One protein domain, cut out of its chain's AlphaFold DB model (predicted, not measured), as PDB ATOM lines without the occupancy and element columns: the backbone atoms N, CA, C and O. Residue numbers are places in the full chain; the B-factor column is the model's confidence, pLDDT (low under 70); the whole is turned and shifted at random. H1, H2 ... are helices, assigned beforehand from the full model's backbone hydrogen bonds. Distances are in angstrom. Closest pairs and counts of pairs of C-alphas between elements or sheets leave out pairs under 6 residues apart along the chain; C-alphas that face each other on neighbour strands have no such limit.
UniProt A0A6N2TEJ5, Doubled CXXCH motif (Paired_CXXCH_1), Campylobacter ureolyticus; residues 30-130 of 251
ATOM      1  N   GLN A  30     249.978 178.294 211.314       88.69
ATOM      2  CA  GLN A  30     251.135 177.806 212.081       88.69
ATOM      3  C   GLN A  30     250.828 176.497 212.821       88.69
ATOM      4  O   GLN A  30     251.714 175.671 213.011       88.69
ATOM      5  N   CYS A  31     249.566 176.320 213.211       86.88
ATOM      6  CA  CYS A  31     249.059 175.186 213.980       86.88
ATOM      7  C   CYS A  31     248.113 174.299 213.149       86.88
ATOM      8  O   CYS A  31     248.129 173.078 213.270       86.88
ATOM      9  N   HIS A  32     247.332 174.913 212.257       89.38
ATOM     10  CA  HIS A  32     246.313 174.290 211.407       89.38
ATOM     11  C   HIS A  32     246.732 174.320 209.934       89.38
ATOM     12  O   HIS A  32     246.061 174.898 209.076       89.38
ATOM     13  N   ASN A  33     247.907 173.758 209.635       89.94
ATOM     14  CA  ASN A  33     248.534 173.902 208.321       89.94
ATOM     15  C   ASN A  33     247.702 173.295 207.181       89.94
ATOM     16  O   ASN A  33     247.609 173.891 206.105       89.94
ATOM     17  N   SER A  34     247.084 172.137 207.433       89.31
ATOM     18  CA  SER A  34     246.219 171.450 206.471       89.31
ATOM     19  C   SER A  34     245.008 172.319 206.121       89.31
ATOM     20  O   SER A  34     244.786 172.657 204.956       89.31
ATOM     21  N   GLN A  35     244.289 172.793 207.142       92.25
ATOM     22  CA  GLN A  35     243.088 173.617 206.989       92.25
ATOM     23  C   GLN A  35     243.421 174.959 206.333       92.25
ATOM     24  O   GLN A  35     242.745 175.367 205.390       92.25
ATOM     25  N   TYR A  36     244.505 175.615 206.756       93.94
ATOM     26  CA  TYR A  36     244.985 176.847 206.129       93.94
ATOM     27  C   TYR A  36     245.361 176.637 204.656       93.94
ATOM     28  O   TYR A  36     245.039 177.469 203.806       93.94
ATOM     29  N   SER A  37     246.014 175.520 204.325       94.06
ATOM     30  CA  SER A  37     246.416 175.219 202.949       94.06
ATOM     31  C   SER A  37     245.241 174.913 202.027       94.06
ATOM     32  O   SER A  37     245.320 175.276 200.857       94.06
ATOM     33  N   MET A  38     244.163 174.314 202.537       93.25
ATOM     34  CA  MET A  38     242.912 174.152 201.788       93.25
ATOM     35  C   MET A  38     242.169 175.484 201.640       93.25
ATOM     36  O   MET A  38     241.706 175.831 200.555       93.25
ATOM     37  N   TRP A  39     242.083 176.261 202.721       96.06
ATOM     38  CA  TRP A  39     241.388 177.544 202.723       96.06
ATOM     39  C   TRP A  39     242.015 178.541 201.747       96.06
ATOM     40  O   TRP A  39     241.291 179.137 200.953       96.06
ATOM     41  N   LYS A  40     243.346 178.698 201.749       96.00
ATOM     42  CA  LYS A  40     244.041 179.721 200.942       96.00
ATOM     43  C   LYS A  40     243.816 179.574 199.429       96.00
ATOM     44  O   LYS A  40     244.034 180.532 198.697       96.00
ATOM     45  N   THR A  41     243.428 178.385 198.957       94.81
ATOM     46  CA  THR A  41     243.117 178.110 197.543       94.81
ATOM     47  C   THR A  41     241.614 178.044 197.261       94.81
ATOM     48  O   THR A  41     241.217 177.745 196.139       94.81
ATOM     49  N   SER A  42     240.768 178.282 198.263       96.44
ATOM     50  CA  SER A  42     239.310 178.233 198.140       96.44
ATOM     51  C   SER A  42     238.719 179.557 197.654       96.44
ATOM     52  O   SER A  42     239.301 180.627 197.837       96.44
ATOM     53  N   VAL A  43     237.494 179.506 197.129       95.88
ATOM     54  CA  VAL A  43     236.728 180.716 196.777       95.88
ATOM     55  C   VAL A  43     236.395 181.593 197.990       95.88
ATOM     56  O   VAL A  43     236.181 182.789 197.824       95.88
ATOM     57  N   HIS A  44     236.415 181.037 199.207       97.00
ATOM     58  CA  HIS A  44     236.267 181.804 200.444       97.00
ATOM     59  C   HIS A  44     237.458 182.740 200.683       97.00
ATOM     60  O   HIS A  44     237.253 183.910 200.987       97.00
ATOM     61  N   ALA A  45     238.696 182.282 200.474       96.19
ATOM     62  CA  ALA A  45     239.877 183.155 200.552       96.19
ATOM     63  C   ALA A  45     239.906 184.202 199.421       96.19
ATOM     64  O   ALA A  45     240.426 185.309 199.578       96.19
ATOM     65  N   LEU A  46     239.309 183.862 198.275       96.06
ATOM     66  CA  LEU A  46     239.171 184.746 197.118       96.06
ATOM     67  C   LEU A  46     237.910 185.628 197.178       96.06
ATOM     68  O   LEU A  46     237.600 186.306 196.205       96.06
ATOM     69  N   SER A  47     237.155 185.647 198.282       95.44
ATOM     70  CA  SER A  47     235.870 186.364 198.335       95.44
ATOM     71  C   SER A  47     236.005 187.884 198.457       95.44
ATOM     72  O   SER A  47     234.993 188.577 198.466       95.44
ATOM     73  N   HIS A  48     237.222 188.418 198.549       95.88
ATOM     74  CA  HIS A  48     237.494 189.853 198.554       95.88
ATOM     75  C   HIS A  48     237.866 190.342 197.146       95.88
ATOM     76  O   HIS A  48     238.555 189.641 196.402       95.88
ATOM     77  N   GLU A  49     237.464 191.554 196.764       95.31
ATOM     78  CA  GLU A  49     237.606 192.067 195.392       95.31
ATOM     79  C   GLU A  49     239.071 192.222 194.966       95.31
ATOM     80  O   GLU A  49     239.412 192.012 193.807       95.31
ATOM     81  N   LYS A  50     239.975 192.483 195.916       94.25
ATOM     82  CA  LYS A  50     241.430 192.473 195.665       94.25
ATOM     83  C   LYS A  50     241.987 191.109 195.251       94.25
ATOM     84  O   LYS A  50     243.033 191.064 194.611       94.25
ATOM     85  N   ASN A  51     241.315 190.023 195.624       94.69
ATOM     86  CA  ASN A  51     241.792 188.657 195.405       94.69
ATOM     87  C   ASN A  51     241.062 187.976 194.237       94.69
ATOM     88  O   ASN A  51     241.431 186.870 193.849       94.69
ATOM     89  N   ASN A  52     240.026 188.610 193.680       96.00
ATOM     90  CA  ASN A  52     239.181 188.031 192.644       96.00
ATOM     91  C   ASN A  52     238.726 189.101 191.649       96.00
ATOM     92  O   ASN A  52     237.837 189.907 191.927       96.00
ATOM     93  N   GLU A  53     239.321 189.065 190.457       96.44
ATOM     94  CA  GLU A  53     239.030 190.018 189.387       96.44
ATOM     95  C   GLU A  53     237.565 189.974 188.946       96.44
ATOM     96  O   GLU A  53     236.958 191.028 188.744       96.44
ATOM     97  N   LEU A  54     236.966 188.781 188.848       95.56
ATOM     98  CA  LEU A  54     235.558 188.649 188.478       95.56
ATOM     99  C   LEU A  54     234.666 189.357 189.500       95.56
ATOM    100  O   LEU A  54     233.753 190.089 189.110       95.56
ATOM    101  N   PHE A  55     234.950 189.197 190.794       95.38
ATOM    102  CA  PHE A  55     234.208 189.897 191.838       95.38
ATOM    103  C   PHE A  55     234.403 191.416 191.749       95.38
ATOM    104  O   PHE A  55     233.413 192.146 191.747       95.38
ATOM    105  N   ALA A  56     235.635 191.902 191.569       96.69
ATOM    106  CA  ALA A  56     235.905 193.334 191.417       96.69
ATOM    107  C   ALA A  56     235.151 193.960 190.232       96.69
ATOM    108  O   ALA A  56     234.521 195.012 190.367       96.69
ATOM    109  N   LYS A  57     235.174 193.303 189.068       97.56
ATOM    110  CA  LYS A  57     234.450 193.768 187.875       97.56
ATOM    111  C   LYS A  57     232.937 193.717 188.077       97.56
ATOM    112  O   LYS A  57     232.256 194.658 187.683       97.56
ATOM    113  N   SER A  58     232.431 192.675 188.735       95.50
ATOM    114  CA  SER A  58     231.001 192.531 189.036       95.50
ATOM    115  C   SER A  58     230.516 193.612 189.999       95.50
ATOM    116  O   SER A  58     229.530 194.281 189.712       95.50
ATOM    117  N   ALA A  59     231.240 193.859 191.094       96.12
ATOM    118  CA  ALA A  59     230.926 194.937 192.031       96.12
ATOM    119  C   ALA A  59     230.959 196.307 191.337       96.12
ATOM    120  O   ALA A  59     230.094 197.148 191.571       96.12
ATOM    121  N   LYS A  60     231.913 196.526 190.422       97.38
ATOM    122  CA  LYS A  60     231.968 197.766 189.645       97.38
ATOM    123  C   LYS A  60     230.767 197.913 188.709       97.38
ATOM    124  O   LYS A  60     230.189 198.996 188.665       97.38
ATOM    125  N   LEU A  61     230.379 196.856 188.000       97.00
ATOM    126  CA  LEU A  61     229.198 196.868 187.134       97.00
ATOM    127  C   LEU A  61     227.924 197.149 187.941       97.00
ATOM    128  O   LEU A  61     227.198 198.080 187.618       97.00
ATOM    129  N   VAL A  62     227.722 196.433 189.051       94.62
ATOM    130  CA  VAL A  62     226.576 196.645 189.950       94.62
ATOM    131  C   VAL A  62     226.541 198.078 190.476       94.62
ATOM    132  O   VAL A  62     225.465 198.670 190.510       94.62
ATOM    133  N   SER A  63     227.688 198.669 190.832       95.75
ATOM    134  CA  SER A  63     227.730 200.070 191.282       95.75
ATOM    135  C   SER A  63     227.214 201.041 190.215       95.75
ATOM    136  O   SER A  63     226.474 201.968 190.527       95.75
ATOM    137  N   ILE A  64     227.531 200.784 188.942       95.38
ATOM    138  CA  ILE A  64     227.082 201.606 187.815       95.38
ATOM    139  C   ILE A  64     225.581 201.405 187.581       95.38
ATOM    140  O   ILE A  64     224.837 202.383 187.553       95.38
ATOM    141  N   ASP A  65     225.132 200.154 187.475       94.62
ATOM    142  CA  ASP A  65     223.741 199.818 187.143       94.62
ATOM    143  C   ASP A  65     222.750 200.229 188.241       94.62
ATOM    144  O   ASP A  65     221.595 200.548 187.962       94.62
ATOM    145  N   SER A  66     223.197 200.235 189.499       92.31
ATOM    146  CA  SER A  66     222.383 200.638 190.652       92.31
ATOM    147  C   SER A  66     222.522 202.115 191.031       92.31
ATOM    148  O   SER A  66     221.896 202.543 192.001       92.31
ATOM    149  N   PHE A  67     223.306 202.899 190.281       92.31
ATOM    150  CA  PHE A  67     223.616 204.302 190.588       92.31
ATOM    151  C   PHE A  67     224.179 204.505 192.008       92.31
ATOM    152  O   PHE A  67     223.876 205.493 192.678       92.31
ATOM    153  N   GLN A  68     224.999 203.565 192.476       93.19
ATOM    154  CA  GLN A  68     225.657 203.611 193.780       93.19
ATOM    155  C   GLN A  68     227.143 203.933 193.628       93.19
ATOM    156  O   GLN A  68     227.769 203.659 192.601       93.19
ATOM    157  N   THR A  69     227.753 204.477 194.682       93.31
ATOM    158  CA  THR A  69     229.218 204.534 194.717       93.31
ATOM    159  C   THR A  69     229.789 203.119 194.797       93.31
ATOM    160  O   THR A  69     229.133 202.165 195.239       93.31
ATOM    161  N   TYR A  70     231.038 202.966 194.359       94.44
ATOM    162  CA  TYR A  70     231.703 201.670 194.419       94.44
ATOM    163  C   TYR A  70     231.832 201.188 195.870       94.44
ATOM    164  O   TYR A  70     231.548 200.032 196.170       94.44
ATOM    165  N   GLU A  71     232.168 202.088 196.788       94.81
ATOM    166  CA  GLU A  71     232.281 201.816 198.217       94.81
ATOM    167  C   GLU A  71     230.941 201.427 198.848       94.81
ATOM    168  O   GLU A  71     230.893 200.457 199.601       94.81
ATOM    169  N   GLN A  72     229.841 202.105 198.494       94.81
ATOM    170  CA  GLN A  72     228.494 201.713 198.926       94.81
ATOM    171  C   GLN A  72     228.164 200.283 198.483       94.81
ATOM    172  O   GLN A  72     227.664 199.477 199.271       94.81
ATOM    173  N   THR A  73     228.499 199.951 197.235       95.38
ATOM    174  CA  THR A  73     228.295 198.605 196.692       95.38
ATOM    175  C   THR A  73     229.126 197.575 197.459       95.38
ATOM    176  O   THR A  73     228.600 196.539 197.861       95.38
ATOM    177  N   LEU A  74     230.402 197.870 197.734       95.50
ATOM    178  CA  LEU A  74     231.272 196.990 198.521       95.50
ATOM    179  C   LEU A  74     230.760 196.789 199.950       95.50
ATOM    180  O   LEU A  74     230.777 195.656 200.429       95.50
ATOM    181  N   VAL A  75     230.257 197.837 200.614       94.81
ATOM    182  CA  VAL A  75     229.623 197.720 201.939       94.81
ATOM    183  C   VAL A  75     228.433 196.759 201.871       94.81
ATOM    184  O   VAL A  75     228.344 195.842 202.687       94.81
ATOM    185  N   GLY A  76     227.579 196.873 200.851       93.12
ATOM    186  CA  GLY A  76     226.475 195.934 200.630       93.12
ATOM    187  C   GLY A  76     226.937 194.488 200.392       93.12
ATOM    188  O   GLY A  76     226.434 193.558 201.027       93.12
ATOM    189  N   CYS A  77     227.930 194.280 199.521       93.69
ATOM    190  CA  CYS A  77     228.496 192.955 199.236       93.69
ATOM    191  C   CYS A  77     229.204 192.340 200.453       93.69
ATOM    192  O   CYS A  77     229.196 191.115 200.623       93.69
ATOM    193  N   SER A  78     229.772 193.177 201.328       93.75
ATOM    194  CA  SER A  78     230.468 192.748 202.545       93.75
ATOM    195  C   SER A  78     229.568 191.935 203.472       93.75
ATOM    196  O   SER A  78     230.074 191.129 204.250       93.75
ATOM    197  N   ASN A  79     228.242 192.051 203.319       92.38
ATOM    198  CA  ASN A  79     227.285 191.280 204.088       92.38
ATOM    199  C   ASN A  79     227.591 189.776 204.098       92.38
ATOM    200  O   ASN A  79     227.572 189.161 205.162       92.38
ATOM    201  N   CYS A  80     227.945 189.221 202.937       94.00
ATOM    202  CA  CYS A  80     228.368 187.827 202.807       94.00
ATOM    203  C   CYS A  80     229.861 187.681 202.522       94.00
ATOM    204  O   CYS A  80     230.413 186.645 202.859       94.00
ATOM    205  N   HIS A  81     230.502 188.674 201.896       94.50
ATOM    206  CA  HIS A  81     231.890 188.557 201.436       94.50
ATOM    207  C   HIS A  81     232.925 188.939 202.495       94.50
ATOM    208  O   HIS A  81     234.035 188.422 202.420       94.50
ATOM    209  N   ASN A  82     232.550 189.786 203.469       90.88
ATOM    210  CA  ASN A  82     233.347 190.176 204.640       90.88
ATOM    211  C   ASN A  82     232.441 190.540 205.841       90.88
ATOM    212  O   ASN A  82     232.382 191.709 206.233       90.88
ATOM    213  N   PRO A  83     231.747 189.569 206.467       91.56
ATOM    214  CA  PRO A  83     230.736 189.817 207.505       91.56
ATOM    215  C   PRO A  83     231.227 190.593 208.738       91.56
ATOM    216  O   PRO A  83     230.423 191.057 209.548       91.56
ATOM    217  N   ARG A  84     232.545 190.743 208.890       90.06
ATOM    218  CA  ARG A  84     233.210 191.492 209.958       90.06
ATOM    219  C   ARG A  84     233.572 192.933 209.627       90.06
ATOM    220  O   ARG A  84     234.116 193.597 210.494       90.06
ATOM    221  N   LEU A  85     233.252 193.432 208.434       91.94
ATOM    222  CA  LEU A  85     233.377 194.861 208.151       91.94
ATOM    223  C   LEU A  85     232.558 195.660 209.176       91.94
ATOM    224  O   LEU A  85     231.364 195.408 209.309       91.94
ATOM    225  N   ASP A  86     233.172 196.604 209.884       89.50
ATOM    226  CA  ASP A  86     232.480 197.394 210.916       89.50
ATOM    227  C   ASP A  86     231.361 198.265 210.326       89.50
ATOM    228  O   ASP A  86     230.297 198.433 210.924       89.50
ATOM    229  N   VAL A  87     231.574 198.772 209.112       92.69
ATOM    230  CA  VAL A  87     230.596 199.569 208.368       92.69
ATOM    231  C   VAL A  87     229.554 198.646 207.743       92.69
ATOM    232  O   VAL A  87     229.866 197.837 206.872       92.69
ATOM    233  N   LYS A  88     228.304 198.767 208.193       91.56
ATOM    234  CA  LYS A  88     227.182 197.929 207.732       91.56
ATOM    235  C   LYS A  88     226.269 198.599 206.715       91.56
ATOM    236  O   LYS A  88     225.547 197.905 206.005       91.56
ATOM    237  N   ASP A  89     226.304 199.920 206.680       92.62
ATOM    238  CA  ASP A  89     225.550 200.764 205.769       92.62
ATOM    239  C   ASP A  89     226.286 202.100 205.619       92.62
ATOM    240  O   ASP A  89     227.120 202.450 206.462       92.62
ATOM    241  N   VAL A  90     225.988 202.837 204.556       92.94
ATOM    242  CA  VAL A  90     226.541 204.172 204.306       92.94
ATOM    243  C   VAL A  90     225.412 205.183 204.196       92.94
ATOM    244  O   VAL A  90     224.386 204.929 203.570       92.94
ATOM    245  N   SER A  91     225.591 206.356 204.800       93.88
ATOM    246  CA  SER A  91     224.545 207.373 204.777       93.88
ATOM    247  C   SER A  91     224.461 208.082 203.421       93.88
ATOM    248  O   SER A  91     225.406 208.108 202.630       93.88
ATOM    249  N   SER A  92     223.341 208.762 203.168       93.06
ATOM    250  CA  SER A  92     223.226 209.657 202.011       93.06
ATOM    251  C   SER A  92     224.258 210.793 202.040       93.06
ATOM    252  O   SER A  92     224.671 211.255 200.980       93.06
ATOM    253  N   ASN A  93     224.717 211.220 203.226       93.25
ATOM    254  CA  ASN A  93     225.760 212.241 203.350       93.25
ATOM    255  C   ASN A  93     227.108 211.716 202.863       93.25
ATOM    256  O   ASN A  93     227.791 212.427 202.130       93.25
ATOM    257  N   TYR A  94     227.456 210.470 203.196       94.38
ATOM    258  CA  TYR A  94     228.635 209.804 202.642       94.38
ATOM    259  C   TYR A  94     228.584 209.775 201.109       94.38
ATOM    260  O   TYR A  94     229.541 210.178 200.448       94.38
ATOM    261  N   VAL A  95     227.451 209.353 200.536       93.25
ATOM    262  CA  VAL A  95     227.273 209.253 199.075       93.25
ATOM    263  C   VAL A  95     227.423 210.616 198.395       93.25
ATOM    264  O   VAL A  95     228.144 210.735 197.400       93.25
ATOM    265  N   LEU A  96     226.780 211.655 198.937       93.38
ATOM    266  CA  LEU A  96     226.901 213.022 198.429       93.38
ATOM    267  C   LEU A  96     228.342 213.529 198.539       93.38
ATOM    268  O   LEU A  96     228.882 214.030 197.556       93.38
ATOM    269  N   ALA A  97     228.984 213.352 199.696       94.56
ATOM    270  CA  ALA A  97     230.366 213.762 199.908       94.56
ATOM    271  C   ALA A  97     231.314 213.090 198.907       94.56
ATOM    272  O   ALA A  97     232.105 213.779 198.271       94.56
ATOM    273  N   LYS A  98     231.184 211.778 198.672       92.38
ATOM    274  CA  LYS A  98     231.989 211.064 197.665       92.38
ATOM    275  C   LYS A  98     231.725 211.544 196.240       92.38
ATOM    276  O   LYS A  98     232.663 211.625 195.457       92.38
ATOM    277  N   THR A  99     230.478 211.875 195.907       90.31
ATOM    278  CA  THR A  99     230.097 212.355 194.566       90.31
ATOM    279  C   THR A  99     230.683 213.734 194.262       90.31
ATOM    280  O   THR A  99     231.056 214.003 193.124       90.31
ATOM    281  N   PHE A 100     230.784 214.599 195.273       93.81
ATOM    282  CA  PHE A 100     231.379 215.933 195.156       93.81
ATOM    283  C   PHE A 100     232.861 215.985 195.557       93.81
ATOM    284  O   PHE A 100     233.397 217.081 195.702       93.81
ATOM    285  N   GLU A 101     233.511 214.832 195.748       92.38
ATOM    286  CA  GLU A 101     234.925 214.734 196.145       92.38
ATOM    287  C   GLU A 101     235.251 215.526 197.428       92.38
ATOM    288  O   GLU A 101     236.277 216.194 197.542       92.38
ATOM    289  N   LEU A 102     234.349 215.466 198.411       94.44
ATOM    290  CA  LEU A 102     234.488 216.135 199.701       94.44
ATOM    291  C   LEU A 102     235.079 215.197 200.757       94.44
ATOM    292  O   LEU A 102     234.511 214.150 201.089       94.44
ATOM    293  N   ASP A 103     236.174 215.643 201.365       94.38
ATOM    294  CA  ASP A 103     236.768 214.984 202.522       94.38
ATOM    295  C   ASP A 103     235.997 215.354 203.794       94.38
ATOM    296  O   ASP A 103     235.933 216.506 204.227       94.38
ATOM    297  N   THR A 104     235.392 214.345 204.411       95.06
ATOM    298  CA  THR A 104     234.648 214.448 205.662       95.06
ATOM    299  C   THR A 104     235.123 213.352 206.606       95.06
ATOM    300  O   THR A 104     235.686 212.344 206.185       95.06
ATOM    301  N   LYS A 105     234.833 213.499 207.900       95.25
ATOM    302  CA  LYS A 105     235.129 212.437 208.875       95.25
ATOM    303  C   LYS A 105     234.429 211.119 208.534       95.25
ATOM    304  O   LYS A 105     234.960 210.051 208.813       95.25
ATOM    305  N   GLU A 106     233.232 211.195 207.952       93.88
ATOM    306  CA  GLU A 106     232.474 210.013 207.548       93.88
ATOM    307  C   GLU A 106     233.116 209.328 206.337       93.88
ATOM    308  O   GLU A 106     233.279 208.109 206.350       93.88
ATOM    309  N   THR A 107     233.545 210.093 205.325       94.31
ATOM    310  CA  THR A 107     234.228 209.522 204.155       94.31
ATOM    311  C   THR A 107     235.570 208.904 204.526       94.31
ATOM    312  O   THR A 107     235.856 207.786 204.103       94.31
ATOM    313  N   GLU A 108     236.340 209.551 205.401       94.94
ATOM    314  CA  GLU A 108     237.583 208.992 205.941       94.94
ATOM    315  C   GLU A 108     237.342 207.683 206.714       94.94
ATOM    316  O   GLU A 108     238.049 206.692 206.504       94.94
ATOM    317  N   TYR A 109     236.323 207.639 207.579       93.88
ATOM    318  CA  TYR A 109     235.993 206.448 208.364       93.88
ATOM    319  C   TYR A 109     235.565 205.261 207.488       93.88
ATOM    320  O   TYR A 109     236.082 204.154 207.655       93.88
ATOM    321  N   VAL A 110     234.658 205.473 206.532       94.00
ATOM    322  CA  VAL A 110     234.179 204.395 205.652       94.00
ATOM    323  C   VAL A 110     235.300 203.897 204.739       94.00
ATOM    324  O   VAL A 110     235.549 202.691 204.663       94.00
ATOM    325  N   ASP A 111     236.036 204.807 204.099       93.88
ATOM    326  CA  ASP A 111     237.096 204.441 203.159       93.88
ATOM    327  C   ASP A 111     238.272 203.747 203.862       93.88
ATOM    328  O   ASP A 111     238.884 202.839 203.294       93.88
ATOM    329  N   SER A 112     238.607 204.153 205.091       93.62
ATOM    330  CA  SER A 112     239.630 203.470 205.894       93.62
ATOM    331  C   SER A 112     239.157 202.094 206.363       93.62
ATOM    332  O   SER A 112     239.931 201.137 206.278       93.62
ATOM    333  N   SER A 113     237.883 201.957 206.745       92.94
ATOM    334  CA  SER A 113     237.275 200.675 207.123       92.94
ATOM    335  C   SER A 113     237.305 199.665 205.976       92.94
ATOM    336  O   SER A 113     237.612 198.502 206.206       92.94
ATOM    337  N   LEU A 114     237.099 200.096 204.728       92.69
ATOM    338  CA  LEU A 114     237.218 199.243 203.533       92.69
ATOM    339  C   LEU A 114     238.673 198.879 203.166       92.69
ATOM    340  O   LEU A 114     238.918 198.014 202.323       92.69
ATOM    341  N   LYS A 115     239.668 199.516 203.789       91.00
ATOM    342  CA  LYS A 115     241.097 199.291 203.509       91.00
ATOM    343  C   LYS A 115     241.816 198.508 204.603       91.00
ATOM    344  O   LYS A 115     242.988 198.168 204.407       91.00
ATOM    345  N   VAL A 116     241.157 198.187 205.718       89.69
ATOM    346  CA  VAL A 116     241.777 197.407 206.799       89.69
ATOM    347  C   VAL A 116     242.217 196.031 206.294       89.69
ATOM    348  O   VAL A 116     241.585 195.424 205.434       89.69
ATOM    349  N   LYS A 117     243.347 195.526 206.795       87.31
ATOM    350  CA  LYS A 117     243.940 194.284 206.270       87.31
ATOM    351  C   LYS A 117     243.079 193.051 206.542       87.31
ATOM    352  O   LYS A 117     243.021 192.163 205.705       87.31
ATOM    353  N   HIS A 118     242.410 192.996 207.691       85.06
ATOM    354  CA  HIS A 118     241.721 191.784 208.132       85.06
ATOM    355  C   HIS A 118     240.517 191.413 207.251       85.06
ATOM    356  O   HIS A 118     240.263 190.228 207.055       85.06
ATOM    357  N   ILE A 119     239.825 192.397 206.664       87.81
ATOM    358  CA  ILE A 119     238.753 192.135 205.689       87.81
ATOM    359  C   ILE A 119     239.304 191.728 204.317       87.81
ATOM    360  O   ILE A 119     238.604 191.110 203.534       87.81
ATOM    361  N   GLN A 120     240.573 192.001 204.005       91.44
ATOM    362  CA  GLN A 120     241.146 191.665 202.690       91.44
ATOM    363  C   GLN A 120     241.429 190.173 202.525       91.44
ATOM    364  O   GLN A 120     241.776 189.719 201.438       91.44
ATOM    365  N   ASN A 121     241.251 189.405 203.598       92.00
ATOM    366  CA  ASN A 121     241.415 187.962 203.613       92.00
ATOM    367  C   ASN A 121     240.143 187.213 203.173       92.00
ATOM    368  O   ASN A 121     240.139 185.987 203.196       92.00
ATOM    369  N   GLY A 122     239.069 187.915 202.795       93.06
ATOM    370  CA  GLY A 122     237.795 187.289 202.441       93.06
ATOM    371  C   GLY A 122     237.158 186.551 203.624       93.06
ATOM    372  O   GLY A 122     237.346 186.913 204.791       93.06
ATOM    373  N   ILE A 123     236.434 185.467 203.335       95.81
ATOM    374  CA  ILE A 123     235.876 184.566 204.350       95.81
ATOM    375  C   ILE A 123     236.995 183.708 204.928       95.81
ATOM    376  O   ILE A 123     237.264 182.590 204.494       95.81
ATOM    377  N   SER A 124     237.693 184.286 205.902       94.38
ATOM    378  CA  SER A 124     238.806 183.665 206.609       94.38
ATOM    379  C   SER A 124     238.364 182.727 207.735       94.38
ATOM    380  O   SER A 124     237.188 182.671 208.095       94.38
ATOM    381  N   CYS A 125     239.329 182.020 208.338       94.31
ATOM    382  CA  CYS A 125     239.108 181.126 209.479       94.31
ATOM    383  C   CYS A 125     238.276 181.802 210.578       94.31
ATOM    384  O   CYS A 125     237.302 181.239 211.073       94.31
ATOM    385  N   TYR A 126     238.636 183.042 210.914       92.19
ATOM    386  CA  TYR A 126     238.002 183.797 211.985       92.19
ATOM    387  C   TYR A 126     236.545 184.164 211.683       92.19
ATOM    388  O   TYR A 126     235.746 184.266 212.605       92.19
ATOM    389  N   ILE A 127     236.157 184.317 210.411       93.25
ATOM    390  CA  ILE A 127     234.768 184.643 210.065       93.25
ATOM    391  C   ILE A 127     233.829 183.521 210.506       93.25
ATOM    392  O   ILE A 127     232.847 183.794 211.185       93.25
ATOM    393  N   CYS A 128     234.143 182.269 210.172       95.25
ATOM    394  CA  CYS A 128     233.291 181.132 210.531       95.25
ATOM    395  C   CYS A 128     233.494 180.709 211.989       95.25
ATOM    396  O   CYS A 128     232.532 180.463 212.711       95.25
ATOM    397  N   HIS A 129     234.748 180.662 212.444       94.94
ATOM    398  CA  HIS A 129     235.093 180.160 213.773       94.94
ATOM    399  C   HIS A 129     234.949 181.198 214.895       94.94
ATOM    400  O   HIS A 129     235.348 180.936 216.025       94.94
ATOM    401  N   ASN A 130     234.379 182.373 214.627       93.75
ATOM    402  CA  ASN A 130     234.052 183.356 215.663       93.75
ATOM    403  C   ASN A 130     232.540 183.661 215.721       93.75
ATOM    404  O   ASN A 130     232.131 184.612 216.386       93.75
TER     405      ASN A 130
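AT A GLANCE: This is residues 30 to 130 of the 251 residues of the protein "Doubled CXXCH motif (Paired_CXXCH_1)" of Campylobacter ureolyticus (UniProt A0A6N2TEJ5). Seven mostly short helices are strung along an elongated body: H3, nearest the middle, makes a V with H2, while H4 and H5 meet at about a right angle at one end of the long axis. H1 lies at the opposite end, and from H5 the chain folds back through short H6 to H7, near H1. The printed part has 101 residues, with H1 to H7 in order and no named strand: all helix. It is only just compact, close to loose, with a radius of gyration of the C-alphas of 15.0 A and spans of 48 by 26 by 17 A.

HOW THE PARTS SIT: H1, residues 33 to 39, touches no helix. H2, residues 53 to 65, touches H3, residues 70 to 81, with residues 59 to 63 alone, at a steep tilt of 55 degrees, opposite ways; their closest C-alphas, of Ser 63 and Tyr 70, are 5.3 A apart. H4, residues 92 to 99, touches H5, residues 105 to 113, about perpendicular at 80 degrees; their closest C-alphas, of Tyr 94 and Thr 107, are 5.8 A apart. H3 is close to H5 but not clearly touching, the closest C-alphas, of Glu 71 and Asp 111, being 7.4 A apart. H6, residues 118 to 121, and H7, residues 125 to 129, are apart. Every O i to N i+4 pair is within hydrogen-bond range in H1, H2, H4, H5 and H7, and 6 of 8 in H3; H6 is too short for one.

IN THESE COORDINATES: H1 begins at C-alpha 33 (248.534, 173.902, 208.321) and is 9.8 A long. H2 is 18.3 A, H3 14.9 A, H4 10.5 A, H5 12.1 A, H6 5.9 A and H7 6.0 A, ending at C-alpha 129 (235.093, 180.160, 213.773).

THE WHOLE: The C-alphas of Cys 31 and Phe 100, the two farthest apart, are 48.2 A apart. The printed part has no cut; the link from H1 to H2 is long, with 13 residues. No printed residue of the model has a pLDDT under 70.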